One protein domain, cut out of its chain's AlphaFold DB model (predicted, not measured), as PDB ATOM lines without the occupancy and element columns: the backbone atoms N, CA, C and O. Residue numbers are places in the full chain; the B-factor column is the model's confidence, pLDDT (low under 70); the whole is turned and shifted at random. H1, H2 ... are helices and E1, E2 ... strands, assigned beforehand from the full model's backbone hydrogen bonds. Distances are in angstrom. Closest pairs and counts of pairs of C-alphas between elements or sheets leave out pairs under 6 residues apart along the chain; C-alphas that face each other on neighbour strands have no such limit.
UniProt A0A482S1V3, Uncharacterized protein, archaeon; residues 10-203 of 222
ATOM      1  N   SER A  10     -19.662  14.671  58.743       53.84
ATOM      2  CA  SER A  10     -19.584  16.119  58.976       53.84
ATOM      3  C   SER A  10     -20.619  16.574  60.010       53.84
ATOM      4  O   SER A  10     -21.791  16.188  59.965       53.84
ATOM      5  N   ALA A  11     -20.187  17.405  60.963       48.91
ATOM      6  CA  ALA A  11     -21.070  18.023  61.950       48.91
ATOM      7  C   ALA A  11     -21.779  19.242  61.333       48.91
ATOM      8  O   ALA A  11     -21.126  20.111  60.757       48.91
ATOM      9  N   HIS A  12     -23.105  19.340  61.476       50.00
ATOM     10  CA  HIS A  12     -23.891  20.447  60.913       50.00
ATOM     11  C   HIS A  12     -24.956  20.972  61.891       50.00
ATOM     12  O   HIS A  12     -25.634  20.191  62.553       50.00
ATOM     13  N   LYS A  13     -25.183  22.295  61.920       47.28
ATOM     14  CA  LYS A  13     -26.301  22.944  62.647       47.28
ATOM     15  C   LYS A  13     -27.600  22.949  61.820       47.28
ATOM     16  O   LYS A  13     -27.551  22.883  60.595       47.28
ATOM     17  N   ASP A  14     -28.740  22.934  62.504       52.53
ATOM     18  CA  ASP A  14     -30.068  22.477  62.055       52.53
ATOM     19  C   ASP A  14     -30.748  23.316  60.944       52.53
ATOM     20  O   ASP A  14     -31.382  24.330  61.225       52.53
ATOM     21  N   ALA A  15     -30.692  22.874  59.679       53.00
ATOM     22  CA  ALA A  15     -31.428  23.513  58.571       53.00
ATOM     23  C   ALA A  15     -31.967  22.545  57.492       53.00
ATOM     24  O   ALA A  15     -32.464  23.000  56.457       53.00
ATOM     25  N   THR A  16     -31.836  21.230  57.695       58.09
ATOM     26  CA  THR A  16     -32.187  20.184  56.717       58.09
ATOM     27  C   THR A  16     -32.787  18.973  57.424       58.09
ATOM     28  O   THR A  16     -32.409  18.690  58.564       58.09
ATOM     29  N   ALA A  17     -33.724  18.269  56.780       57.38
ATOM     30  CA  ALA A  17     -34.248  17.005  57.303       57.38
ATOM     31  C   ALA A  17     -33.119  15.955  57.337       57.38
ATOM     32  O   ALA A  17     -32.349  15.846  56.383       57.38
ATOM     33  N   ARG A  18     -32.969  15.226  58.448       63.03
ATOM     34  CA  ARG A  18     -31.884  14.246  58.656       63.03
ATOM     35  C   ARG A  18     -32.425  12.956  59.243       63.03
ATOM     36  O   ARG A  18     -33.390  13.003  60.010       63.03
ATOM     37  N   ALA A  19     -31.758  11.834  58.969       57.31
ATOM     38  CA  ALA A  19     -32.030  10.591  59.684       57.31
ATOM     39  C   ALA A  19     -31.372  10.606  61.072       57.31
ATOM     40  O   ALA A  19     -31.982  10.161  62.045       57.31
ATOM     41  N   LYS A  20     -30.162  11.175  61.190       58.84
ATOM     42  CA  LYS A  20     -29.456  11.387  62.468       58.84
ATOM     43  C   LYS A  20     -29.211  12.879  62.705       58.84
ATOM     44  O   LYS A  20     -28.667  13.583  61.862       58.84
ATOM     45  N   LYS A  21     -29.576  13.385  63.887       57.41
ATOM     46  CA  LYS A  21     -29.483  14.824  64.197       57.41
ATOM     47  C   LYS A  21     -28.037  15.350  64.202       57.41
ATOM     48  O   LYS A  21     -27.806  16.500  63.839       57.41
ATOM     49  N   GLU A  22     -27.068  14.507  64.558       62.94
ATOM     50  CA  GLU A  22     -25.690  14.922  64.865       62.94
ATOM     51  C   GLU A  22     -24.700  14.801  63.694       62.94
ATOM     52  O   GLU A  22     -23.647  15.438  63.720       62.94
ATOM     53  N   SER A  23     -25.024  14.036  62.648       67.69
ATOM     54  CA  SER A  23     -24.103  13.766  61.536       67.69
ATOM     55  C   SER A  23     -24.849  13.479  60.241       67.69
ATOM     56  O   SER A  23     -25.814  12.719  60.266       67.69
ATOM     57  N   ILE A  24     -24.343  13.999  59.124       67.81
ATOM     58  CA  ILE A  24     -24.779  13.587  57.786       67.81
ATOM     59  C   ILE A  24     -23.882  12.431  57.331       67.81
ATOM     60  O   ILE A  24     -22.668  12.595  57.214       67.81
ATOM     61  N   GLU A  25     -24.483  11.264  57.110       82.94
ATOM     62  CA  GLU A  25     -23.788  10.048  56.679       82.94
ATOM     63  C   GLU A  25     -23.619  10.024  55.151       82.94
ATOM     64  O   GLU A  25     -24.559  10.331  54.406       82.94
ATOM     65  N   ILE A  26     -22.418   9.665  54.685       87.06
ATOM     66  CA  ILE A  26     -22.145   9.396  53.270       87.06
ATOM     67  C   ILE A  26     -22.577   7.957  52.986       87.06
ATOM     68  O   ILE A  26     -21.957   7.011  53.461       87.06
ATOM     69  N   VAL A  27     -23.641   7.805  52.206       90.50
ATOM     70  CA  VAL A  27     -24.216   6.506  51.827       90.50
ATOM     71  C   VAL A  27     -23.452   5.896  50.654       90.50
ATOM     72  O   VAL A  27     -23.278   4.683  50.584       90.50
ATOM     73  N   TYR A  28     -22.986   6.733  49.727       90.69
ATOM     74  CA  TYR A  28     -22.242   6.284  48.556       90.69
ATOM     75  C   TYR A  28     -21.174   7.298  48.169       90.69
ATOM     76  O   TYR A  28     -21.437   8.496  48.080       90.69
ATOM     77  N   ASP A  29     -19.978   6.790  47.902       93.75
ATOM     78  CA  ASP A  29     -18.840   7.547  47.395       93.75
ATOM     79  C   ASP A  29     -18.552   7.081  45.969       93.75
ATOM     80  O   ASP A  29     -18.065   5.960  45.768       93.75
ATOM     81  N   ALA A  30     -18.944   7.912  45.001       94.25
ATOM     82  CA  ALA A  30     -18.895   7.572  43.593       94.25
ATOM     83  C   ALA A  30     -17.485   7.750  43.032       94.25
ATOM     84  O   ALA A  30     -16.885   8.819  43.135       94.25
ATOM     85  N   GLU A  31     -16.993   6.720  42.345       94.69
ATOM     86  CA  GLU A  31     -15.815   6.871  41.500       94.69
ATOM     87  C   GLU A  31     -16.129   7.852  40.369       94.69
ATOM     88  O   GLU A  31     -17.165   7.739  39.706       94.69
ATOM     89  N   LEU A  32     -15.256   8.838  40.180       93.88
ATOM     90  CA  LEU A  32     -15.469   9.906  39.219       93.88
ATOM     91  C   LEU A  32     -14.963   9.532  37.837       93.88
ATOM     92  O   LEU A  32     -13.835   9.067  37.666       93.88
ATOM     93  N   LYS A  33     -15.777   9.857  36.838       91.19
ATOM     94  CA  LYS A  33     -15.366   9.835  35.448       91.19
ATOM     95  C   LYS A  33     -14.493  11.053  35.167       91.19
ATOM     96  O   LYS A  33     -14.889  12.192  35.417       91.19
ATOM     97  N   ASP A  34     -13.319  10.802  34.606       90.44
ATOM     98  CA  ASP A  34     -12.413  11.864  34.187       90.44
ATOM     99  C   ASP A  34     -12.996  12.653  32.998       90.44
ATOM    100  O   ASP A  34     -13.853  12.177  32.245       90.44
ATOM    101  N   LEU A  35     -12.530  13.885  32.819       87.06
ATOM    102  CA  LEU A  35     -12.963  14.749  31.730       87.06
ATOM    103  C   LEU A  35     -12.636  14.128  30.372       87.06
ATOM    104  O   LEU A  35     -11.602  13.483  30.208       87.06
ATOM    105  N   THR A  36     -13.474  14.371  29.369       86.25
ATOM    106  CA  THR A  36     -13.143  14.017  27.983       86.25
ATOM    107  C   THR A  36     -12.136  15.013  27.397       86.25
ATOM    108  O   THR A  36     -11.794  16.026  28.013       86.25
ATOM    109  N   PHE A  37     -11.616  14.724  26.205       82.94
ATOM    110  CA  PHE A  37     -10.549  15.517  25.586       82.94
ATOM    111  C   PHE A  37     -10.902  17.009  25.449       82.94
ATOM    112  O   PHE A  37     -10.116  17.869  25.838       82.94
ATOM    113  N   ILE A  38     -12.107  17.320  24.963       85.50
ATOM    114  CA  ILE A  38     -12.548  18.701  24.713       85.50
ATOM    115  C   ILE A  38     -12.531  19.561  25.991       85.50
ATOM    116  O   ILE A  38     -11.842  20.585  25.996       85.50
ATOM    117  N   PRO A  39     -13.224  19.192  27.089       84.00
ATOM    118  CA  PRO A  39     -13.192  19.990  28.311       84.00
ATOM    119  C   PRO A  39     -11.794  20.068  28.939       84.00
ATOM    120  O   PRO A  39     -11.453  21.115  29.487       84.00
ATOM    121  N   ARG A  40     -10.944  19.035  28.805       85.12
ATOM    122  CA  ARG A  40      -9.532  19.128  29.227       85.12
ATOM    123  C   ARG A  40      -8.772  20.199  28.447       85.12
ATOM    124  O   ARG A  40      -8.072  21.005  29.056       85.12
ATOM    125  N   CYS A  41      -8.920  20.234  27.123       83.25
ATOM    126  CA  CYS A  41      -8.273  21.239  26.281       83.25
ATOM    127  C   CYS A  41      -8.757  22.655  26.609       83.25
ATOM    128  O   CYS A  41      -7.939  23.564  26.733       83.25
ATOM    129  N   LEU A  42     -10.065  22.844  26.800       85.25
ATOM    130  CA  LEU A  42     -10.622  24.146  27.176       85.25
ATOM    131  C   LEU A  42     -10.091  24.626  28.534       85.25
ATOM    132  O   LEU A  42      -9.711  25.790  28.663       85.25
ATOM    133  N   LEU A  43      -9.991  23.735  29.525       84.12
ATOM    134  CA  LEU A  43      -9.408  24.064  30.830       84.12
ATOM    135  C   LEU A  43      -7.931  24.450  30.722       84.12
ATOM    136  O   LEU A  43      -7.524  25.463  31.298       84.12
ATOM    137  N   ALA A  44      -7.151  23.706  29.934       81.31
ATOM    138  CA  ALA A  44      -5.742  24.005  29.710       81.31
ATOM    139  C   ALA A  44      -5.543  25.393  29.073       81.31
ATOM    140  O   ALA A  44      -4.672  26.145  29.508       81.31
ATOM    141  N   LEU A  45      -6.389  25.765  28.102       82.94
ATOM    142  CA  LEU A  45      -6.339  27.070  27.432       82.94
ATOM    143  C   LEU A  45      -6.818  28.230  28.315       82.94
ATOM    144  O   LEU A  45      -6.381  29.361  28.116       82.94
ATOM    145  N   SER A  46      -7.717  27.975  29.269       77.38
ATOM    146  CA  SER A  46      -8.339  29.042  30.058       77.38
ATOM    147  C   SER A  46      -7.397  29.702  31.071       77.38
ATOM    148  O   SER A  46      -7.481  30.914  31.241       77.38
ATOM    149  N   CYS A  47      -6.504  28.945  31.722       73.88
ATOM    150  CA  CYS A  47      -5.597  29.453  32.769       73.88
ATOM    151  C   CYS A  47      -4.413  28.508  33.078       73.88
ATOM    152  O   CYS A  47      -3.854  28.566  34.174       73.88
ATOM    153  N   CYS A  48      -4.040  27.594  32.170       80.81
ATOM    154  CA  CYS A  48      -3.108  26.500  32.483       80.81
ATOM    155  C   CYS A  48      -3.530  25.747  33.759       80.81
ATOM    156  O   CYS A  48      -2.719  25.492  34.651       80.81
ATOM    157  N   THR A  49      -4.818  25.440  33.873       85.31
ATOM    158  CA  THR A  49      -5.392  24.682  34.988       85.31
ATOM    159  C   THR A  49      -5.775  23.296  34.518       85.31
ATOM    160  O   THR A  49      -6.286  23.132  33.411       85.31
ATOM    161  N   VAL A  50      -5.551  22.305  35.373       88.12
ATOM    162  CA  VAL A  50      -5.964  20.925  35.134       88.12
ATOM    163  C   VAL A  50      -7.041  20.534  36.130       88.12
ATOM    164  O   VAL A  50      -7.055  20.989  37.274       88.12
ATOM    165  N   TYR A  51      -7.965  19.702  35.670       89.88
ATOM    166  CA  TYR A  51      -8.958  19.097  36.537       89.88
ATOM    167  C   TYR A  51      -8.278  18.118  37.495       89.88
ATOM    168  O   TYR A  51      -7.523  17.249  37.061       89.88
ATOM    169  N   ASP A  52      -8.524  18.283  38.791       90.56
ATOM    170  CA  ASP A  52      -7.934  17.452  39.834       90.56
ATOM    171  C   ASP A  52      -8.945  16.393  40.276       90.56
ATOM    172  O   ASP A  52      -9.812  16.637  41.121       90.56
ATOM    173  N   LEU A  53      -8.836  15.204  39.678       90.31
ATOM    174  CA  LEU A  53      -9.714  14.073  39.974       90.31
ATOM    175  C   LEU A  53      -9.564  13.584  41.426       90.31
ATOM    176  O   LEU A  53     -10.534  13.108  42.000       90.31
ATOM    177  N   PHE A  54      -8.379  13.719  42.032       88.94
ATOM    178  CA  PHE A  54      -8.102  13.213  43.383       88.94
ATOM    179  C   PHE A  54      -8.721  14.083  44.478       88.94
ATOM    180  O   PHE A  54      -9.083  13.574  45.539       88.94
ATOM    181  N   ARG A  55      -8.817  15.397  44.241       91.12
ATOM    182  CA  ARG A  55      -9.475  16.342  45.161       91.12
ATOM    183  C   ARG A  55     -10.969  16.520  44.877       91.12
ATOM    184  O   ARG A  55     -11.717  16.927  45.770       91.12
ATOM    185  N   SER A  56     -11.410  16.186  43.668       93.38
ATOM    186  CA  SER A  56     -12.826  16.175  43.295       93.38
ATOM    187  C   SER A  56     -13.559  14.980  43.908       93.38
ATOM    188  O   SER A  56     -12.970  13.925  44.127       93.38
ATOM    189  N   TYR A  57     -14.857  15.128  44.171       94.12
ATOM    190  CA  TYR A  57     -15.683  14.027  44.677       94.12
ATOM    191  C   TYR A  57     -17.157  14.177  44.287       94.12
ATOM    192  O   TYR A  57     -17.622  15.267  43.943       94.12
ATOM    193  N   LEU A  58     -17.894  13.068  44.360       95.38
ATOM    194  CA  LEU A  58     -19.347  13.012  44.217       95.38
ATOM    195  C   LEU A  58     -19.898  12.024  45.246       95.38
ATOM    196  O   LEU A  58     -19.704  10.814  45.139       95.38
ATOM    197  N   TYR A  59     -20.597  12.552  46.241       94.06
ATOM    198  CA  TYR A  59     -21.156  11.788  47.343       94.06
ATOM    199  C   TYR A  59     -22.681  11.771  47.279       94.06
ATOM    200  O   TYR A  59     -23.328  12.801  47.060       94.06
ATOM    201  N   LEU A  60     -23.262  10.604  47.553       92.06
ATOM    202  CA  LEU A  60     -24.644  10.501  48.003       92.06
ATOM    203  C   LEU A  60     -24.650  10.485  49.520       92.06
ATOM    204  O   LEU A  60     -24.016   9.644  50.156       92.06
ATOM    205  N   ARG A  61     -25.392  11.420  50.091       90.62
ATOM    206  CA  ARG A  61     -25.644  11.525  51.523       90.62
ATOM    207  C   ARG A  61     -27.098  11.172  51.802       90.62
ATOM    208  O   ARG A  61     -27.927  11.213  50.896       90.62
ATOM    209  N   GLU A  62     -27.414  10.904  53.067       84.88
ATOM    210  CA  GLU A  62     -28.769  10.534  53.527       84.88
ATOM    211  C   GLU A  62     -29.912  11.411  52.969       84.88
ATOM    212  O   GLU A  62     -31.016  10.920  52.764       84.88
ATOM    213  N   ASN A  63     -29.663  12.702  52.708       86.38
ATOM    214  CA  ASN A  63     -30.667  13.636  52.187       86.38
ATOM    215  C   ASN A  63     -30.111  14.621  51.135       86.38
ATOM    216  O   ASN A  63     -30.650  15.710  50.931       86.38
ATOM    217  N   SER A  64     -28.970  14.318  50.509       90.38
ATOM    218  CA  SER A  64     -28.424  15.201  49.470       90.38
ATOM    219  C   SER A  64     -27.452  14.512  48.528       90.38
ATOM    220  O   SER A  64     -26.830  13.513  48.875       90.38
ATOM    221  N   ILE A  65     -27.266  15.120  47.363       92.38
ATOM    222  CA  ILE A  65     -26.117  14.887  46.492       92.38
ATOM    223  C   ILE A  65     -25.139  16.020  46.750       92.38
ATOM    224  O   ILE A  65     -25.510  17.192  46.678       92.38
ATOM    225  N   GLU A  66     -23.900  15.680  47.058       93.06
ATOM    226  CA  GLU A  66     -22.826  16.649  47.210       93.06
ATOM    227  C   GLU A  66     -21.746  16.366  46.183       93.06
ATOM    228  O   GLU A  66     -21.313  15.230  46.022       93.06
ATOM    229  N   SER A  67     -21.297  17.406  45.497       94.19
ATOM    230  CA  SER A  67     -20.169  17.320  44.593       94.19
ATOM    231  C   SER A  67     -19.141  18.391  44.884       94.19
ATOM    232  O   SER A  67     -19.464  19.488  45.339       94.19
ATOM    233  N   ASN A  68     -17.897  18.070  44.559       94.62
ATOM    234  CA  ASN A  68     -16.807  19.018  44.500       94.62
ATOM    235  C   ASN A  68     -16.035  18.850  43.199       94.62
ATOM    236  O   ASN A  68     -15.726  17.731  42.780       94.62
ATOM    237  N   ILE A  69     -15.700  19.982  42.601       92.81
ATOM    238  CA  ILE A  69     -14.875  20.085  41.410       92.81
ATOM    239  C   ILE A  69     -13.638  20.865  41.818       92.81
ATOM    240  O   ILE A  69     -13.716  22.071  42.052       92.81
ATOM    241  N   SER A  70     -12.510  20.174  41.897       92.06
ATOM    242  CA  SER A  70     -11.231  20.783  42.234       92.06
ATOM    243  C   SER A  70     -10.378  20.990  40.995       92.06
ATOM    244  O   SER A  70     -10.395  20.195  40.049       92.06
ATOM    245  N   PHE A  71      -9.578  22.049  41.034       90.12
ATOM    246  CA  PHE A  71      -8.570  22.320  40.020       90.12
ATOM    247  C   PHE A  71      -7.190  22.366  40.658       90.12
ATOM    248  O   PHE A  71      -7.017  22.785  41.808       90.12
ATOM    249  N   ALA A  72      -6.201  21.954  39.877       86.94
ATOM    250  CA  ALA A  72      -4.800  22.117  40.203       86.94
ATOM    251  C   ALA A  72      -4.133  23.045  39.176       86.94
ATOM    252  O   ALA A  72      -4.486  23.034  37.988       86.94
ATOM    253  N   PRO A  73      -3.166  23.865  39.608       84.62
ATOM    254  CA  PRO A  73      -2.369  24.652  38.684       84.62
ATOM    255  C   PRO A  73      -1.464  23.722  37.861       84.62
ATOM    256  O   PRO A  73      -0.736  22.909  38.423       84.62
ATOM    257  N   CYS A  74      -1.453  23.862  36.534       78.12
ATOM    258  CA  CYS A  74      -0.490  23.169  35.668       78.12
ATOM    259  C   CYS A  74       0.872  23.880  35.662       78.12
ATOM    260  O   CYS A  74       1.910  23.228  35.627       78.12
ATOM    261  N   CYS A  75       0.868  25.219  35.701       78.69
ATOM    262  CA  CYS A  75       2.075  26.055  35.585       78.69
ATOM    263  C   CYS A  75       2.333  26.942  36.820       78.69
ATOM    264  O   CYS A  75       3.139  27.863  36.755       78.69
ATOM    265  N   GLY A  76       1.605  26.731  37.924       69.19
ATOM    266  CA  GLY A  76       1.752  27.492  39.180       69.19
ATOM    267  C   GLY A  76       1.239  28.943  39.170       69.19
ATOM    268  O   GLY A  76       1.206  29.571  40.222       69.19
ATOM    269  N   LEU A  77       0.826  29.476  38.015       69.81
ATOM    270  CA  LEU A  77       0.477  30.896  37.838       69.81
ATOM    271  C   LEU A  77      -0.973  31.241  38.208       69.81
ATOM    272  O   LEU A  77      -1.246  32.357  38.646       69.81
ATOM    273  N   CYS A  78      -1.905  30.300  38.042       71.69
ATOM    274  CA  CYS A  78      -3.324  30.508  38.316       71.69
ATOM    275  C   CYS A  78      -3.916  29.260  38.978       71.69
ATOM    276  O   CYS A  78      -3.696  28.144  38.511       71.69
ATOM    277  N   THR A  79      -4.675  29.453  40.057       73.25
ATOM    278  CA  THR A  79      -5.458  28.391  40.701       73.25
ATOM    279  C   THR A  79      -6.914  28.825  40.695       73.25
ATOM    280  O   THR A  79      -7.249  29.870  41.253       73.25
ATOM    281  N   LEU A  80      -7.769  28.051  40.027       83.00
ATOM    282  CA  LEU A  80      -9.211  28.250  40.107       83.00
ATOM    283  C   LEU A  80      -9.713  27.748  41.466       83.00
ATOM    284  O   LEU A  80      -9.187  26.749  41.966       83.00
ATOM    285  N   PRO A  81     -10.701  28.421  42.077       86.31
ATOM    286  CA  PRO A  81     -11.305  27.929  43.304       86.31
ATOM    287  C   PRO A  81     -12.027  26.603  43.050       86.31
ATOM    288  O   PRO A  81     -12.568  26.370  41.967       86.31
ATOM    289  N   ASP A  82     -12.057  25.759  44.075       89.38
ATOM    290  CA  ASP A  82     -12.867  24.548  44.069       89.38
ATOM    291  C   ASP A  82     -14.362  24.923  44.083       89.38
ATOM    292  O   ASP A  82     -14.777  25.848  44.790       89.38
ATOM    293  N   PHE A  83     -15.184  24.195  43.324       91.62
ATOM    294  CA  PHE A  83     -16.636  24.387  43.303       91.62
ATOM    295  C   PHE A  83     -17.334  23.245  44.022       91.62
ATOM    296  O   PHE A  83     -17.474  22.148  43.481       91.62
ATOM    297  N   VAL A  84     -17.833  23.540  45.221       92.75
ATOM    298  CA  VAL A  84     -18.662  22.621  46.001       92.75
ATOM    299  C   VAL A  84     -20.132  22.939  45.763       92.75
ATOM    300  O   VAL A  84     -20.570  24.076  45.938       92.75
ATOM    301  N   THR A  85     -20.907  21.930  45.381       91.88
ATOM    302  CA  THR A  85     -22.356  22.037  45.194       91.88
ATOM    303  C   THR A  85     -23.060  21.001  46.051       91.88
ATOM    304  O   THR A  85     -22.699  19.830  46.052       91.88
ATOM    305  N   VAL A  86     -24.110  21.424  46.754       91.19
ATOM    306  CA  VAL A  86     -24.977  20.528  47.520       91.19
ATOM    307  C   VAL A  86     -26.408  20.674  47.035       91.19
ATOM    308  O   VAL A  86     -26.964  21.771  47.042       91.19
ATOM    309  N   GLN A  87     -27.022  19.557  46.665       89.31
ATOM    310  CA  GLN A  87     -28.427  19.475  46.292       89.31
ATOM    311  C   GLN A  87     -29.175  18.632  47.318       89.31
ATOM    312  O   GLN A  87     -29.001  17.417  47.364       89.31
ATOM    313  N   TYR A  88     -29.998  19.271  48.146       87.94
ATOM    314  CA  TYR A  88     -30.800  18.580  49.154       87.94
ATOM    315  C   TYR A  88     -32.119  18.070  48.575       87.94
ATOM    316  O   TYR A  88     -32.769  18.788  47.811       87.94
ATOM    317  N   PHE A  89     -32.535  16.863  48.967       86.31
ATOM    318  CA  PHE A  89     -33.780  16.257  48.479       86.31
ATOM    319  C   PHE A  89     -35.035  16.865  49.120       86.31
ATOM    320  O   PHE A  89     -36.117  16.778  48.552       86.31
ATOM    321  N   ASP A  90     -34.888  17.584  50.234       80.62
ATOM    322  CA  ASP A  90     -35.964  18.354  50.871       80.62
ATOM    323  C   ASP A  90     -36.180  19.749  50.249       80.62
ATOM    324  O   ASP A  90     -37.023  20.525  50.709       80.62
ATOM    325  N   ARG A  91     -35.437  20.094  49.187       78.44
ATOM    326  CA  ARG A  91     -35.511  21.388  48.488       78.44
ATOM    327  C   ARG A  91     -35.878  21.220  47.024       78.44
ATOM    328  O   ARG A  91     -35.859  20.128  46.467       78.44
ATOM    329  N   PHE A  92     -36.219  22.333  46.375       73.56
ATOM    330  CA  PHE A  92     -36.394  22.357  44.925       73.56
ATOM    331  C   PHE A  92     -35.126  21.816  44.223       73.56
ATOM    332  O   PHE A  92     -34.025  22.220  44.603       73.56
ATOM    333  N   PRO A  93     -35.255  20.960  43.191       73.81
ATOM    334  CA  PRO A  93     -36.500  20.536  42.535       73.81
ATOM    335  C   PRO A  93     -37.232  19.344  43.170       73.81
ATOM    336  O   PRO A  93     -38.348  19.075  42.739       73.81
ATOM    337  N   TYR A  94     -36.646  18.681  44.168       76.75
ATOM    338  CA  TYR A  94     -37.070  17.407  44.772       76.75
ATOM    339  C   TYR A  94     -38.267  17.482  45.731       76.75
ATOM    340  O   TYR A  94     -39.051  16.534  45.806       76.75
ATOM    341  N   ALA A  95     -38.440  18.616  46.412       68.69
ATOM    342  CA  ALA A  95     -39.493  18.804  47.406       68.69
ATOM    343  C   ALA A  95     -40.914  18.756  46.808       68.69
ATOM    344  O   ALA A  95     -41.260  19.556  45.932       68.69
ATOM    345  N   GLU A  96     -41.776  17.895  47.360       62.72
ATOM    346  CA  GLU A  96     -43.180  17.744  46.931       62.72
ATOM    347  C   GLU A  96     -44.031  19.007  47.151       62.72
ATOM    348  O   GLU A  96     -45.008  19.251  46.441       62.72
ATOM    349  N   THR A  97     -43.682  19.836  48.138       53.44
ATOM    350  CA  THR A  97     -44.558  20.900  48.657       53.44
ATOM    351  C   THR A  97     -44.459  22.237  47.919       53.44
ATOM    352  O   THR A  97     -45.120  23.205  48.316       53.44
ATOM    353  N   TRP A  98     -43.704  22.332  46.818       49.97
ATOM    354  CA  TRP A  98     -43.628  23.588  46.070       49.97
ATOM    355  C   TRP A  98     -44.902  23.840  45.250       49.97
ATOM    356  O   TRP A  98     -45.078  23.355  44.130       49.97
ATOM    357  N   LYS A  99     -45.786  24.671  45.808       47.25
ATOM    358  CA  LYS A  99     -46.990  25.210  45.163       47.25
ATOM    359  C   LYS A  99     -46.599  26.144  44.016       47.25
ATOM    360  O   LYS A  99     -46.473  27.352  44.201       47.25
ATOM    361  N   CYS A 100     -46.388  25.614  42.817       48.53
ATOM    362  CA  CYS A 100     -46.363  26.472  41.640       48.53
ATOM    363  C   CYS A 100     -47.792  26.927  41.314       48.53
ATOM    364  O   CYS A 100     -48.662  26.110  41.040       48.53
ATOM    365  N   ALA A 101     -47.961  28.250  41.341       43.34
ATOM    366  CA  ALA A 101     -49.095  29.059  40.898       43.34
ATOM    367  C   ALA A 101     -50.391  29.052  41.750       43.34
ATOM    368  O   ALA A 101     -50.852  28.009  42.219       43.34
ATOM    369  N   PRO A 102     -51.018  30.236  41.934       42.12
ATOM    370  CA  PRO A 102     -52.353  30.350  42.509       42.12
ATOM    371  C   PRO A 102     -53.404  29.680  41.603       42.12
ATOM    372  O   PRO A 102     -53.271  29.615  40.383       42.12
ATOM    373  N   ARG A 103     -54.443  29.141  42.247       43.91
ATOM    374  CA  ARG A 103     -55.616  28.439  41.685       43.91
ATOM    375  C   ARG A 103     -56.301  29.199  40.525       43.91
ATOM    376  O   ARG A 103     -56.241  30.425  40.525       43.91
ATOM    377  N   PRO A 104     -56.990  28.499  39.583       51.31
ATOM    378  CA  PRO A 104     -57.726  27.243  39.816       51.31
ATOM    379  C   PRO A 104     -57.265  25.974  39.080       51.31
ATOM    380  O   PRO A 104     -57.786  24.912  39.398       51.31
ATOM    381  N   PHE A 105     -56.280  26.009  38.174       51.66
ATOM    382  CA  PHE A 105     -56.011  24.856  37.286       51.66
ATOM    383  C   PHE A 105     -54.688  24.096  37.514       51.66
ATOM    384  O   PHE A 105     -54.423  23.118  36.822       51.66
ATOM    385  N   CYS A 106     -53.851  24.481  38.485       49.72
ATOM    386  CA  CYS A 106     -52.464  23.984  38.550       49.72
ATOM    387  C   CYS A 106     -52.252  22.639  39.295       49.72
ATOM    388  O   CYS A 106     -51.175  22.059  39.197       49.72
ATOM    389  N   CYS A 107     -53.248  22.105  40.020       48.41
ATOM    390  CA  CYS A 107     -53.033  20.975  40.948       48.41
ATOM    391  C   CYS A 107     -53.602  19.611  40.518       48.41
ATOM    392  O   CYS A 107     -53.330  18.630  41.200       48.41
ATOM    393  N   LEU A 108     -54.392  19.503  39.444       47.09
ATOM    394  CA  LEU A 108     -55.104  18.241  39.165       47.09
ATOM    395  C   LEU A 108     -54.272  17.182  38.422       47.09
ATOM    396  O   LEU A 108     -54.616  16.010  38.502       47.09
ATOM    397  N   LEU A 109     -53.182  17.550  37.734       49.75
ATOM    398  CA  LEU A 109     -52.427  16.601  36.891       49.75
ATOM    399  C   LEU A 109     -50.898  16.753  36.934       49.75
ATOM    400  O   LEU A 109     -50.191  15.948  36.335       49.75
ATOM    401  N   TYR A 110     -50.359  17.755  37.632       51.69
ATOM    402  CA  TYR A 110     -48.917  18.002  37.631       51.69
ATOM    403  C   TYR A 110     -48.232  17.326  38.822       51.69
ATOM    404  O   TYR A 110     -48.086  17.917  39.891       51.69
ATOM    405  N   ARG A 111     -47.800  16.074  38.639       55.00
ATOM    406  CA  ARG A 111     -46.871  15.421  39.569       55.00
ATOM    407  C   ARG A 111     -45.440  15.765  39.154       55.00
ATOM    408  O   ARG A 111     -44.902  15.167  38.226       55.00
ATOM    409  N   ARG A 112     -44.815  16.734  39.836       63.06
ATOM    410  CA  ARG A 112     -43.353  16.898  39.778       63.06
ATOM    411  C   ARG A 112     -42.741  15.689  40.474       63.06
ATOM    412  O   ARG A 112     -42.800  15.591  41.690       63.06
ATOM    413  N   GLN A 113     -42.215  14.757  39.691       74.25
ATOM    414  CA  GLN A 113     -41.453  13.612  40.181       74.25
ATOM    415  C   GLN A 113     -40.049  13.715  39.595       74.25
ATOM    416  O   GLN A 113     -39.750  13.048  38.601       74.25
ATOM    417  N   PRO A 114     -39.220  14.629  40.126       84.94
ATOM    418  CA  PRO A 114     -37.844  14.725  39.692       84.94
ATOM    419  C   PRO A 114     -37.159  13.394  39.969       84.94
ATOM    420  O   PRO A 114     -37.231  12.859  41.075       84.94
ATOM    421  N   LYS A 115     -36.497  12.858  38.954       89.25
ATOM    422  CA  LYS A 115     -35.745  11.614  39.067       89.25
ATOM    423  C   LYS A 115     -34.398  11.771  38.402       89.25
ATOM    424  O   LYS A 115     -34.240  12.543  37.452       89.25
ATOM    425  N   LEU A 116     -33.435  11.027  38.914       92.81
ATOM    426  CA  LEU A 116     -32.178  10.835  38.223       92.81
ATOM    427  C   LEU A 116     -32.358   9.757  37.167       92.81
ATOM    428  O   LEU A 116     -33.005   8.740  37.417       92.81
ATOM    429  N   GLU A 117     -31.782   9.986  36.001       93.88
ATOM    430  CA  GLU A 117     -31.837   9.049  34.895       93.88
ATOM    431  C   GLU A 117     -30.511   9.013  34.157       93.88
ATOM    432  O   GLU A 117     -29.812  10.022  34.058       93.88
ATOM    433  N   VAL A 118     -30.179   7.835  33.642       96.19
ATOM    434  CA  VAL A 118     -29.018   7.646  32.788       96.19
ATOM    435  C   VAL A 118     -29.422   7.902  31.343       96.19
ATOM    436  O   VAL A 118     -30.344   7.272  30.830       96.19
ATOM    437  N   ILE A 119     -28.728   8.821  30.683       95.19
ATOM    438  CA  ILE A 119     -28.958   9.158  29.279       95.19
ATOM    439  C   ILE A 119     -27.770   8.758  28.423       95.19
ATOM    440  O   ILE A 119     -26.629   8.694  28.887       95.19
ATOM    441  N   LYS A 120     -28.045   8.575  27.131       93.19
ATOM    442  CA  LYS A 120     -27.013   8.443  26.101       93.19
ATOM    443  C   LYS A 120     -26.783   9.812  25.464       93.19
ATOM    444  O   LYS A 120     -27.668  10.271  24.738       93.19
ATOM    445  N   PRO A 121     -25.674  10.508  25.763       90.44
ATOM    446  CA  PRO A 121     -25.405  11.811  25.168       90.44
ATOM    447  C   PRO A 121     -25.155  11.698  23.657       90.44
ATOM    448  O   PRO A 121     -24.820  10.634  23.137       90.44
ATOM    449  N   GLY A 122     -25.333  12.817  22.955       90.44
ATOM    450  CA  GLY A 122     -25.214  12.900  21.500       90.44
ATOM    451  C   GLY A 122     -26.555  13.084  20.787       90.44
ATOM    452  O   GLY A 122     -27.586  13.375  21.402       90.44
ATOM    453  N   CYS A 123     -26.517  12.946  19.466       91.56
ATOM    454  CA  CYS A 123     -27.660  13.070  18.567       91.56
ATOM    455  C   CYS A 123     -27.612  11.989  17.480       91.56
ATOM    456  O   CYS A 123     -26.583  11.363  17.258       91.56
ATOM    457  N   LEU A 124     -28.728  11.760  16.800       92.88
ATOM    458  CA  LEU A 124     -28.774  10.994  15.562       92.88
ATOM    459  C   LEU A 124     -28.425  11.925  14.403       92.88
ATOM    460  O   LEU A 124     -28.973  13.024  14.309       92.88
ATOM    461  N   VAL A 125     -27.539  11.470  13.523       92.19
ATOM    462  CA  VAL A 125     -27.249  12.089  12.227       92.19
ATOM    463  C   VAL A 125     -27.272  10.981  11.182       92.19
ATOM    464  O   VAL A 125     -26.500  10.028  11.259       92.19
ATOM    465  N   CYS A 126     -28.189  11.085  10.223       92.88
ATOM    466  CA  CYS A 126     -28.428  10.070   9.195       92.88
ATOM    467  C   CYS A 126     -28.643   8.646   9.750       92.88
ATOM    468  O   CYS A 126     -28.151   7.676   9.180       92.88
ATOM    469  N   GLY A 127     -29.351   8.505  10.875       89.94
ATOM    470  CA  GLY A 127     -29.611   7.201  11.502       89.94
ATOM    471  C   GLY A 127     -28.519   6.697  12.442       89.94
ATOM    472  O   GLY A 127     -28.710   5.678  13.105       89.94
ATOM    473  N   VAL A 128     -27.385   7.396  12.530       90.62
ATOM    474  CA  VAL A 128     -26.230   6.973  13.327       90.62
ATOM    475  C   VAL A 128     -26.106   7.857  14.568       90.62
ATOM    476  O   VAL A 128     -26.160   9.083  14.440       90.62
ATOM    477  N   PRO A 129     -25.945   7.285  15.777       90.75
ATOM    478  CA  PRO A 129     -25.665   8.070  16.970       90.75
ATOM    479  C   PRO A 129     -24.263   8.678  16.871       90.75
ATOM    480  O   PRO A 129     -23.266   7.970  16.759       90.75
ATOM    481  N   VAL A 130     -24.197  10.002  16.929       89.75
ATOM    482  CA  VAL A 130     -22.968  10.788  16.922       89.75
ATOM    483  C   VAL A 130     -22.828  11.486  18.266       89.75
ATOM    484  O   VAL A 130     -23.727  12.197  18.721       89.75
ATOM    485  N   ASN A 131     -21.667  11.310  18.890       87.44
ATOM    486  CA  ASN A 131     -21.296  12.009  20.107       87.44
ATOM    487  C   ASN A 131     -19.969  12.741  19.906       87.44
ATOM    488  O   ASN A 131     -18.901  12.139  19.915       87.44
ATOM    489  N   ILE A 132     -20.055  14.059  19.733       78.62
ATOM    490  CA  ILE A 132     -18.899  14.922  19.455       78.62
ATOM    491  C   ILE A 132     -17.926  14.968  20.643       78.62
ATOM    492  O   ILE A 132     -16.730  15.173  20.457       78.62
ATOM    493  N   CYS A 133     -18.422  14.760  21.863       75.94
ATOM    494  CA  CYS A 133     -17.628  14.870  23.081       75.94
ATOM    495  C   CYS A 133     -17.107  13.519  23.593       75.94
ATOM    496  O   CYS A 133     -16.525  13.496  24.677       75.94
ATOM    497  N   ASP A 134     -17.336  12.428  22.848       73.50
ATOM    498  CA  ASP A 134     -17.035  11.039  23.239       73.50
ATOM    499  C   ASP A 134     -17.495  10.711  24.673       73.50
ATOM    500  O   ASP A 134     -16.837  10.060  25.488       73.50
ATOM    501  N   GLU A 135     -18.649  11.267  25.039       80.19
ATOM    502  CA  GLU A 135     -19.227  11.049  26.351       80.19
ATOM    503  C   GLU A 135     -19.906   9.668  26.372       80.19
ATOM    504  O   GLU A 135     -20.855   9.401  25.643       80.19
ATOM    505  N   THR A 136     -19.456   8.762  27.237       85.50
ATOM    506  CA  THR A 136     -20.293   7.614  27.638       85.50
ATOM    507  C   THR A 136     -21.568   8.076  28.361       85.50
ATOM    508  O   THR A 136     -21.802   9.274  28.529       85.50
ATOM    509  N   GLU A 137     -22.391   7.122  28.794       92.50
ATOM    510  CA  GLU A 137     -23.611   7.370  29.565       92.50
ATOM    511  C   GLU A 137     -23.422   8.394  30.701       92.50
ATOM    512  O   GLU A 137     -22.376   8.447  31.353       92.50
ATOM    513  N   GLN A 138     -24.445   9.223  30.921       93.12
ATOM    514  CA  GLN A 138     -24.428  10.305  31.908       93.12
ATOM    515  C   GLN A 138     -25.654  10.245  32.799       93.12
ATOM    516  O   GLN A 138     -26.760  10.017  32.317       93.12
ATOM    517  N   VAL A 139     -25.472  10.543  34.082       94.88
ATOM    518  CA  VAL A 139     -26.580  10.776  35.000       94.88
ATOM    519  C   VAL A 139     -27.045  12.219  34.867       94.88
ATOM    520  O   VAL A 139     -26.264  13.169  34.974       94.88
ATOM    521  N   VAL A 140     -28.345  12.389  34.670       94.38
ATOM    522  CA  VAL A 140     -28.993  13.696  34.607       94.38
ATOM    523  C   VAL A 140     -30.189  13.746  35.535       94.38
ATOM    524  O   VAL A 140     -30.820  12.737  35.836       94.38
ATOM    525  N   LEU A 141     -30.516  14.956  35.964       91.88
ATOM    526  CA  LEU A 141     -31.732  15.237  36.695       91.88
ATOM    527  C   LEU A 141     -32.842  15.576  35.708       91.88
ATOM    528  O   LEU A 141     -32.800  16.618  35.050       91.88
ATOM    529  N   MET A 142     -33.849  14.715  35.627       91.44
ATOM    530  CA  MET A 142     -35.055  14.984  34.862       91.44
ATOM    531  C   MET A 142     -36.127  15.542  35.810       91.44
ATOM    532  O   MET A 142     -36.612  14.811  36.674       91.44
ATOM    533  N   PRO A 143     -36.519  16.822  35.679       85.31
ATOM    534  CA  PRO A 143     -37.387  17.488  36.653       85.31
ATOM    535  C   PRO A 143     -38.856  17.036  36.601       85.31
ATOM    536  O   PRO A 143     -39.589  17.203  37.575       85.31
ATOM    537  N   PHE A 144     -39.308  16.512  35.460       85.06
ATOM    538  CA  PHE A 144     -40.679  16.052  35.242       85.06
ATOM    539  C   PHE A 144     -40.743  15.083  34.058       85.06
ATOM    540  O   PHE A 144     -39.994  15.231  33.090       85.06
ATOM    541  N   GLU A 145     -41.649  14.106  34.133       86.94
ATOM    542  CA  GLU A 145     -41.889  13.126  33.061       86.94
ATOM    543  C   GLU A 145     -42.801  13.692  31.962       86.94
ATOM    544  O   GLU A 145     -42.631  13.386  30.787       86.94
ATOM    545  N   THR A 146     -43.737  14.570  32.323       86.00
ATOM    546  CA  THR A 146     -44.631  15.282  31.399       86.00
ATOM    547  C   THR A 146     -44.449  16.784  31.544       86.00
ATOM    548  O   THR A 146     -44.213  17.273  32.650       86.00
ATOM    549  N   PHE A 147     -44.570  17.530  30.445       82.50
ATOM    550  CA  PHE A 147     -44.395  18.983  30.463       82.50
ATOM    551  C   PHE A 147     -45.374  19.677  31.431       82.50
ATOM    552  O   PHE A 147     -46.471  19.179  31.686       82.50
ATOM    553  N   PRO A 148     -45.020  20.845  31.992       77.56
ATOM    554  CA  PRO A 148     -45.985  21.664  32.715       77.56
ATOM    555  C   PRO A 148     -47.101  22.180  31.797       77.56
ATOM    556  O   PRO A 148     -46.947  22.270  30.576       77.56
ATOM    557  N   PHE A 149     -48.237  22.552  32.400       72.56
ATOM    558  CA  PHE A 149     -49.313  23.277  31.713       72.56
ATOM    559  C   PHE A 149     -48.737  24.494  30.957       72.56
ATOM    560  O   PHE A 149     -47.883  25.187  31.519       72.56
ATOM    561  N   PRO A 150     -49.182  24.779  29.715       76.12
ATOM    562  CA  PRO A 150     -50.343  24.215  29.000       76.12
ATOM    563  C   PRO A 150     -50.092  22.898  28.246       76.12
ATOM    564  O   PRO A 150     -51.004  22.355  27.627       76.12
ATOM    565  N   CYS A 151     -48.877  22.361  28.308       77.94
ATOM    566  CA  CYS A 151     -48.423  21.240  27.487       77.94
ATOM    567  C   CYS A 151     -48.420  19.895  28.237       77.94
ATOM    568  O   CYS A 151     -47.670  18.998  27.865       77.94
ATOM    569  N   CYS A 152     -49.244  19.722  29.275       76.44
ATOM    570  CA  CYS A 152     -49.193  18.555  30.173       76.44
ATOM    571  C   CYS A 152     -49.516  17.195  29.541       76.44
ATOM    572  O   CYS A 152     -49.255  16.160  30.145       76.44
ATOM    573  N   TRP A 153     -50.022  17.197  28.314       80.81
ATOM    574  CA  TRP A 153     -50.273  16.018  27.480       80.81
ATOM    575  C   TRP A 153     -49.013  15.503  26.773       80.81
ATOM    576  O   TRP A 153     -49.013  14.389  26.259       80.81
ATOM    577  N   PHE A 154     -47.946  16.305  26.715       85.94
ATOM    578  CA  PHE A 154     -46.698  15.924  26.065       85.94
ATOM    579  C   PHE A 154     -45.721  15.339  27.085       85.94
ATOM    580  O   PHE A 154     -45.460  15.927  28.140       85.94
ATOM    581  N   ALA A 155     -45.132  14.193  26.745       90.00
ATOM    582  CA  ALA A 155     -44.034  13.621  27.510       90.00
ATOM    583  C   ALA A 155     -42.761  14.462  27.324       90.00
ATOM    584  O   ALA A 155     -42.445  14.909  26.220       90.00
ATOM    585  N   ASN A 156     -41.987  14.630  28.393       91.19
ATOM    586  CA  ASN A 156     -40.635  15.184  28.370       91.19
ATOM    587  C   ASN A 156     -39.639  14.146  27.828       91.19
ATOM    588  O   ASN A 156     -38.636  13.839  28.458       91.19
ATOM    589  N   ARG A 157     -39.941  13.564  26.667       94.62
ATOM    590  CA  ARG A 157     -39.198  12.461  26.058       94.62
ATOM    591  C   ARG A 157     -39.014  12.708  24.579       94.62
ATOM    592  O   ARG A 157     -39.947  13.127  23.897       94.62
ATOM    593  N   VAL A 158     -37.817  12.452  24.073       94.31
ATOM    594  CA  VAL A 158     -37.570  12.418  22.635       94.31
ATOM    595  C   VAL A 158     -38.298  11.204  22.059       94.31
ATOM    596  O   VAL A 158     -38.046  10.063  22.445       94.31
ATOM    597  N   SER A 159     -39.224  11.463  21.151       93.62
ATOM    598  CA  SER A 159     -39.996  10.487  20.392       93.62
ATOM    599  C   SER A 159     -39.442  10.351  18.973       93.62
ATOM    600  O   SER A 159     -38.608  11.147  18.541       93.62
ATOM    601  N   ALA A 160     -39.962   9.380  18.218       92.50
ATOM    602  CA  ALA A 160     -39.631   9.212  16.802       92.50
ATOM    603  C   ALA A 160     -39.907  10.480  15.972       92.50
ATOM    604  O   ALA A 160     -39.200  10.767  15.015       92.50
ATOM    605  N   TRP A 161     -40.909  11.277  16.343       90.56
ATOM    606  CA  TRP A 161     -41.220  12.515  15.627       90.56
ATOM    607  C   TRP A 161     -40.194  13.620  15.879       90.56
ATOM    608  O   TRP A 161     -39.941  14.429  14.995       90.56
ATOM    609  N   ASP A 162     -39.566  13.630  17.057       89.38
ATOM    610  CA  ASP A 162     -38.552  14.627  17.417       89.38
ATOM    611  C   ASP A 162     -37.206  14.363  16.741       89.38
ATOM    612  O   ASP A 162     -36.346  15.243  16.720       89.38
ATOM    613  N   ASN A 163     -37.002  13.147  16.226       92.12
ATOM    614  CA  ASN A 163     -35.767  12.760  15.569       92.12
ATOM    615  C   ASN A 163     -35.948  12.224  14.142       92.12
ATOM    616  O   ASN A 163     -35.137  11.423  13.672       92.12
ATOM    617  N   CYS A 164     -37.005  12.662  13.449       92.44
ATOM    618  CA  CYS A 164     -37.288  12.281  12.062       92.44
ATOM    619  C   CYS A 164     -37.252  10.754  11.852       92.44
ATOM    620  O   CYS A 164     -36.554  10.254  10.973       92.44
ATOM    621  N   PHE A 165     -37.970  10.014  12.699       92.19
ATOM    622  CA  PHE A 165     -38.029   8.549  12.741       92.19
ATOM    623  C   PHE A 165     -36.665   7.882  12.935       92.19
ATOM    624  O   PHE A 165     -36.361   6.849  12.345       92.19
ATOM    625  N   GLY A 166     -35.842   8.482  13.791       87.00
ATOM    626  CA  GLY A 166     -34.495   8.022  14.087       87.00
ATOM    627  C   GLY A 166     -33.438   8.492  13.090       87.00
ATOM    628  O   GLY A 166     -32.291   8.087  13.217       87.00
ATOM    629  N   PHE A 167     -33.774   9.340  12.116       90.44
ATOM    630  CA  PHE A 167     -32.806   9.808  11.129       90.44
ATOM    631  C   PHE A 167     -31.949  10.979  11.625       90.44
ATOM    632  O   PHE A 167     -30.746  10.998  11.380       90.44
ATOM    633  N   CYS A 168     -32.533  11.966  12.304       91.44
ATOM    634  CA  CYS A 168     -31.814  13.170  12.724       91.44
ATOM    635  C   CYS A 168     -32.465  13.804  13.950       91.44
ATOM    636  O   CYS A 168     -33.654  14.082  13.895       91.44
ATOM    637  N   GLY A 169     -31.713  14.079  15.019       92.44
ATOM    638  CA  GLY A 169     -32.228  14.757  16.217       92.44
ATOM    639  C   GLY A 169     -31.769  14.111  17.522       92.44
ATOM    640  O   GLY A 169     -30.707  13.502  17.580       92.44
ATOM    641  N   GLY A 170     -32.541  14.245  18.600       93.00
ATOM    642  CA  GLY A 170     -32.201  13.611  19.880       93.00
ATOM    643  C   GLY A 170     -32.243  12.077  19.823       93.00
ATOM    644  O   GLY A 170     -32.950  11.486  19.004       93.00
ATOM    645  N   ILE A 171     -31.532  11.411  20.735       93.94
ATOM    646  CA  ILE A 171     -31.676   9.959  20.926       93.94
ATOM    647  C   ILE A 171     -33.071   9.663  21.499       93.94
ATOM    648  O   ILE A 171     -33.456  10.249  22.512       93.94
ATOM    649  N   THR A 172     -33.826   8.758  20.867       94.88
ATOM    650  CA  THR A 172     -35.159   8.339  21.337       94.88
ATOM    651  C   THR A 172     -35.114   7.882  22.796       94.88
ATOM    652  O   THR A 172     -34.222   7.134  23.189       94.88
ATOM    653  N   GLY A 173     -36.098   8.301  23.592       94.00
ATOM    654  CA  GLY A 173     -36.229   7.939  25.006       94.00
ATOM    655  C   GLY A 173     -35.506   8.882  25.967       94.00
ATOM    656  O   GLY A 173     -35.938   9.014  27.114       94.00
ATOM    657  N   ASN A 174     -34.484   9.616  25.509       95.69
ATOM    658  CA  ASN A 174     -33.838  10.624  26.346       95.69
ATOM    659  C   ASN A 174     -34.832  11.730  26.752       95.69
ATOM    660  O   ASN A 174     -35.745  12.061  25.983       95.69
ATOM    661  N   PRO A 175     -34.646  12.349  27.928       94.94
ATOM    662  CA  PRO A 175     -35.416  13.514  28.315       94.94
ATOM    663  C   PRO A 175     -35.115  14.711  27.408       94.94
ATOM    664  O   PRO A 175     -33.972  14.915  26.992       94.94
ATOM    665  N   ARG A 176     -36.133  15.530  27.114       92.50
ATOM    666  CA  ARG A 176     -35.942  16.774  26.336       92.50
ATOM    667  C   ARG A 176     -35.388  17.895  27.213       92.50
ATOM    668  O   ARG A 176     -34.505  18.636  26.799       92.50
ATOM    669  N   ILE A 177     -35.914  18.004  28.430       90.44
ATOM    670  CA  ILE A 177     -35.500  18.944  29.465       90.44
ATOM    671  C   ILE A 177     -34.904  18.141  30.610       90.44
ATOM    672  O   ILE A 177     -35.583  17.326  31.235       90.44
ATOM    673  N   TYR A 178     -33.637  18.403  30.890       92.88
ATOM    674  CA  TYR A 178     -32.902  17.831  32.004       92.88
ATOM    675  C   TYR A 178     -31.790  18.790  32.425       92.88
ATOM    676  O   TYR A 178     -31.385  19.672  31.667       92.88
ATOM    677  N   SER A 179     -31.283  18.604  33.636       90.38
ATOM    678  CA  SER A 179     -30.098  19.299  34.125       90.38
ATOM    679  C   SER A 179     -28.964  18.302  34.286       90.38
ATOM    680  O   SER A 179     -29.134  17.230  34.867       90.38
ATOM    681  N   ARG A 180     -27.795  18.657  33.762       87.38
ATOM    682  CA  ARG A 180     -26.558  17.924  34.031       87.38
ATOM    683  C   ARG A 180     -26.019  18.381  35.383       87.38
ATOM    684  O   ARG A 180     -26.136  19.558  35.719       87.38
ATOM    685  N   PHE A 181     -25.407  17.477  36.130       84.25
ATOM    686  CA  PHE A 181     -24.535  17.842  37.243       84.25
ATOM    687  C   PHE A 181     -23.121  17.340  36.954       84.25
ATOM    688  O   PHE A 181     -22.929  16.431  36.149       84.25
ATOM    689  N   PHE A 182     -22.126  17.985  37.546       85.31
ATOM    690  CA  PHE A 182     -20.721  17.638  37.377       85.31
ATOM    691  C   PHE A 182     -20.073  17.566  38.771       85.31
ATOM    692  O   PHE A 182     -20.450  18.363  39.641       85.31
ATOM    693  N   PRO A 183     -19.149  16.621  39.021       92.50
ATOM    694  CA  PRO A 183     -18.644  15.589  38.111       92.50
ATOM    695  C   PRO A 183     -19.642  14.445  37.868       92.50
ATOM    696  O   PRO A 183     -20.682  14.360  38.519       92.50
ATOM    697  N   GLN A 184     -19.347  13.605  36.873       94.50
ATOM    698  CA  GLN A 184     -20.150  12.428  36.519       94.50
ATOM    699  C   GLN A 184     -19.534  11.163  37.136       94.50
ATOM    700  O   GLN A 184     -18.307  11.067  37.177       94.50
ATOM    701  N   PRO A 185     -20.338  10.193  37.601       95.12
ATOM    702  CA  PRO A 185     -19.823   8.921  38.099       95.12
ATOM    703  C   PRO A 185     -19.325   8.024  36.952       95.12
ATOM    704  O   PRO A 185     -19.855   8.072  35.841       95.12
ATOM    705  N   THR A 186     -18.342   7.168  37.231       94.06
ATOM    706  CA  THR A 186     -17.857   6.131  36.301       94.06
ATOM    707  C   THR A 186     -18.903   5.039  36.067       94.06
ATOM    708  O   THR A 186     -18.999   4.526  34.954       94.06
ATOM    709  N   ASP A 187     -19.723   4.736  37.081       94.94
ATOM    710  CA  ASP A 187     -20.901   3.863  36.985       94.94
ATOM    711  C   ASP A 187     -22.204   4.671  37.170       94.94
ATOM    712  O   ASP A 187     -22.690   4.839  38.298       94.94
ATOM    713  N   PRO A 188     -22.786   5.201  36.075       95.00
ATOM    714  CA  PRO A 188     -24.055   5.923  36.110       95.00
ATOM    715  C   PRO A 188     -25.222   5.096  36.651       95.00
ATOM    716  O   PRO A 188     -26.078   5.634  37.353       95.00
ATOM    717  N   GLN A 189     -25.271   3.801  36.333       95.50
ATOM    718  CA  GLN A 189     -26.402   2.944  36.683       95.50
ATOM    719  C   GLN A 189     -26.403   2.640  38.181       95.50
ATOM    720  O   GLN A 189     -27.422   2.858  38.840       95.50
ATOM    721  N   GLY A 190     -25.262   2.217  38.734       94.12
ATOM    722  CA  GLY A 190     -25.118   1.986  40.173       94.12
ATOM    723  C   GLY A 190     -25.396   3.249  40.988       94.12
ATOM    724  O   GLY A 190     -26.114   3.200  41.986       94.12
ATOM    725  N   PHE A 191     -24.939   4.411  40.508       94.50
ATOM    726  CA  PHE A 191     -25.242   5.691  41.150       94.50
ATOM    727  C   PHE A 191     -26.751   5.976  41.210       94.50
ATOM    728  O   PHE A 191     -27.273   6.309  42.274       94.50
ATOM    729  N   VAL A 192     -27.474   5.830  40.092       94.62
ATOM    730  CA  VAL A 192     -28.927   6.078  40.040       94.62
ATOM    731  C   VAL A 192     -29.702   5.093  40.915       94.62
ATOM    732  O   VAL A 192     -30.635   5.511  41.606       94.62
ATOM    733  N   GLN A 193     -29.303   3.818  40.934       94.12
ATOM    734  CA  GLN A 193     -29.935   2.779  41.756       94.12
ATOM    735  C   GLN A 193     -29.868   3.093  43.253       94.12
ATOM    736  O   GLN A 193     -30.848   2.868  43.962       94.12
ATOM    737  N   VAL A 194     -28.750   3.648  43.733       92.50
ATOM    738  CA  VAL A 194     -28.601   4.046  45.143       92.50
ATOM    739  C   VAL A 194     -29.271   5.394  45.422       92.50
ATOM    740  O   VAL A 194     -29.884   5.581  46.472       92.50
ATOM    741  N   ALA A 195     -29.198   6.343  44.486       91.88
ATOM    742  CA  ALA A 195     -29.701   7.698  44.696       91.88
ATOM    743  C   ALA A 195     -31.234   7.794  44.712       91.88
ATOM    744  O   ALA A 195     -31.790   8.535  45.522       91.88
ATOM    745  N   GLN A 196     -31.935   7.063  43.838       89.81
ATOM    746  CA  GLN A 196     -33.394   7.175  43.717       89.81
ATOM    747  C   GLN A 196     -34.150   6.823  45.015       89.81
ATOM    748  O   GLN A 196     -35.020   7.605  45.409       89.81
ATOM    749  N   PRO A 197     -33.836   5.724  45.734       87.44
ATOM    750  CA  PRO A 197     -34.451   5.445  47.031       87.44
ATOM    751  C   PRO A 197     -34.185   6.541  48.068       87.44
ATOM    752  O   PRO A 197     -35.097   6.915  48.802       87.44
ATOM    753  N   LEU A 198     -32.968   7.101  48.098       85.88
ATOM    754  CA  LEU A 198     -32.610   8.179  49.026       85.88
ATOM    755  C   LEU A 198     -33.444   9.438  48.768       85.88
ATOM    756  O   LEU A 198     -33.975  10.023  49.709       85.88
ATOM    757  N   MET A 199     -33.640   9.791  47.495       83.56
ATOM    758  CA  MET A 199     -34.491  10.911  47.083       83.56
ATOM    759  C   MET A 199     -35.943  10.742  47.538       83.56
ATOM    760  O   MET A 199     -36.569  11.706  47.971       83.56
ATOM    761  N   LEU A 200     -36.481   9.522  47.465       76.62
ATOM    762  CA  LEU A 200     -37.835   9.219  47.938       76.62
ATOM    763  C   LEU A 200     -37.914   9.215  49.471       76.62
ATOM    764  O   LEU A 200     -38.891   9.697  50.040       76.62
ATOM    765  N   SER A 201     -36.878   8.713  50.144       67.94
ATOM    766  CA  SER A 201     -36.818   8.662  51.607       67.94
ATOM    767  C   SER A 201     -36.670  10.047  52.245       67.94
ATOM    768  O   SER A 201     -37.264  10.295  53.289       67.94
ATOM    769  N   GLY A 202     -35.975  10.982  51.587       57.59
ATOM    770  CA  GLY A 202     -35.865  12.376  52.032       57.59
ATOM    771  C   GLY A 202     -37.203  13.125  52.026       57.59
ATOM    772  O   GLY A 202     -37.392  14.056  52.806       57.59
ATOM    773  N   ASN A 203     -38.161  12.679  51.204       51.31
ATOM    774  CA  ASN A 203     -39.529  13.206  51.176       51.31
ATOM    775  C   ASN A 203     -40.446  12.551  52.225       51.31
ATOM    776  O   ASN A 203     -41.468  13.125  52.605       51.31
TER     777      ASN A 203
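AT A GLANCE: This is residues 10 to 203 of the 222 residues of an uncharacterized protein of archaeon (UniProt A0A482S1V3). A long four-stranded antiparallel wall, E1 to E4, and a short two-stranded ladder, E5 with E8, are bridged by helix H2, which packs on both. H1 sits at the far end of the wall's E2, a tiny sheet E7 E6 E9 lies away on another side, and long loops fill out much of the rest. The printed part has 194 residues, in the order E1 H1 E2 E3 E4 E5 E6 E7 E8 E9 H2, of mixed class, with under half of the residues in named elements. It is only just compact, close to loose, with a radius of gyration of the C-alphas of 19.3 A; its outline, 58 by 54 by 30 A, is only just flat.

HOW THE PARTS SIT: Begin at E1, residues 26 to 29, an edge strand antiparallel to E2, residues 49 to 61; N 27 and O 60 are 2.8 A apart. H1, residues 37 to 47, only grazes this sheet with residues 39 to 47; its closest C-alphas to E2 are Leu 43 and Thr 49, 5.8 A. E2 bends by 53 degrees at residue 54. E2, E3, residues 64 to 73, and E4, residues 83 to 88, form a meander, each strand the antiparallel neighbour of the one before; look at N 59 and O 66, 2.8 A, and N 85 and O 67, 2.8 A. Next find E5, residues 115 to 119, antiparallel to E8, residues 138 to 142, with N 119 and O 138 at 2.8 A. Between them come E6, residues 123 to 125, and E7, residues 128 to 130, a hairpin with N 130 and O 123 at 2.8 A. E9, residues 168 to 170, is antiparallel to E6, with N 124 and O 169 at 2.7 A. Last, H2, residues 188 to 203, is on one face of the four-stranded sheet, giving two layers, helix over sheet. Its height over the sheet is 8.6 A, over E1 and E2, slantwise to the strands at 38 degrees to E2 on the local plane. The C-alphas of Leu 116 in E5 and Val 192 in H2, their closest, are 6.0 A apart. O i to N i+4 pairs within hydrogen-bond range number 6 of 7 in H1 and 9 of 12 in H2.

IN THESE COORDINATES: Find C-alpha 26 at (-22.145, 9.396, 53.270), where E1 begins. E2 spans 29.3 A, E3 29.7 A, H1 and E4 16.4 A each. H2 runs 22.8 A to C-alpha 203 at (-39.529, 13.206, 51.176).

THE WHOLE: The C-alphas of Cys 75 and Pro 104, farthest apart, are 60.0 A apart. The printed part has no cut; the links E4 to E5, E8 to E9 and E9 to H2 are long. Confidence is under 70 at residues 10 to 24, 76 to 77, 95 to 112 and 201 to 203.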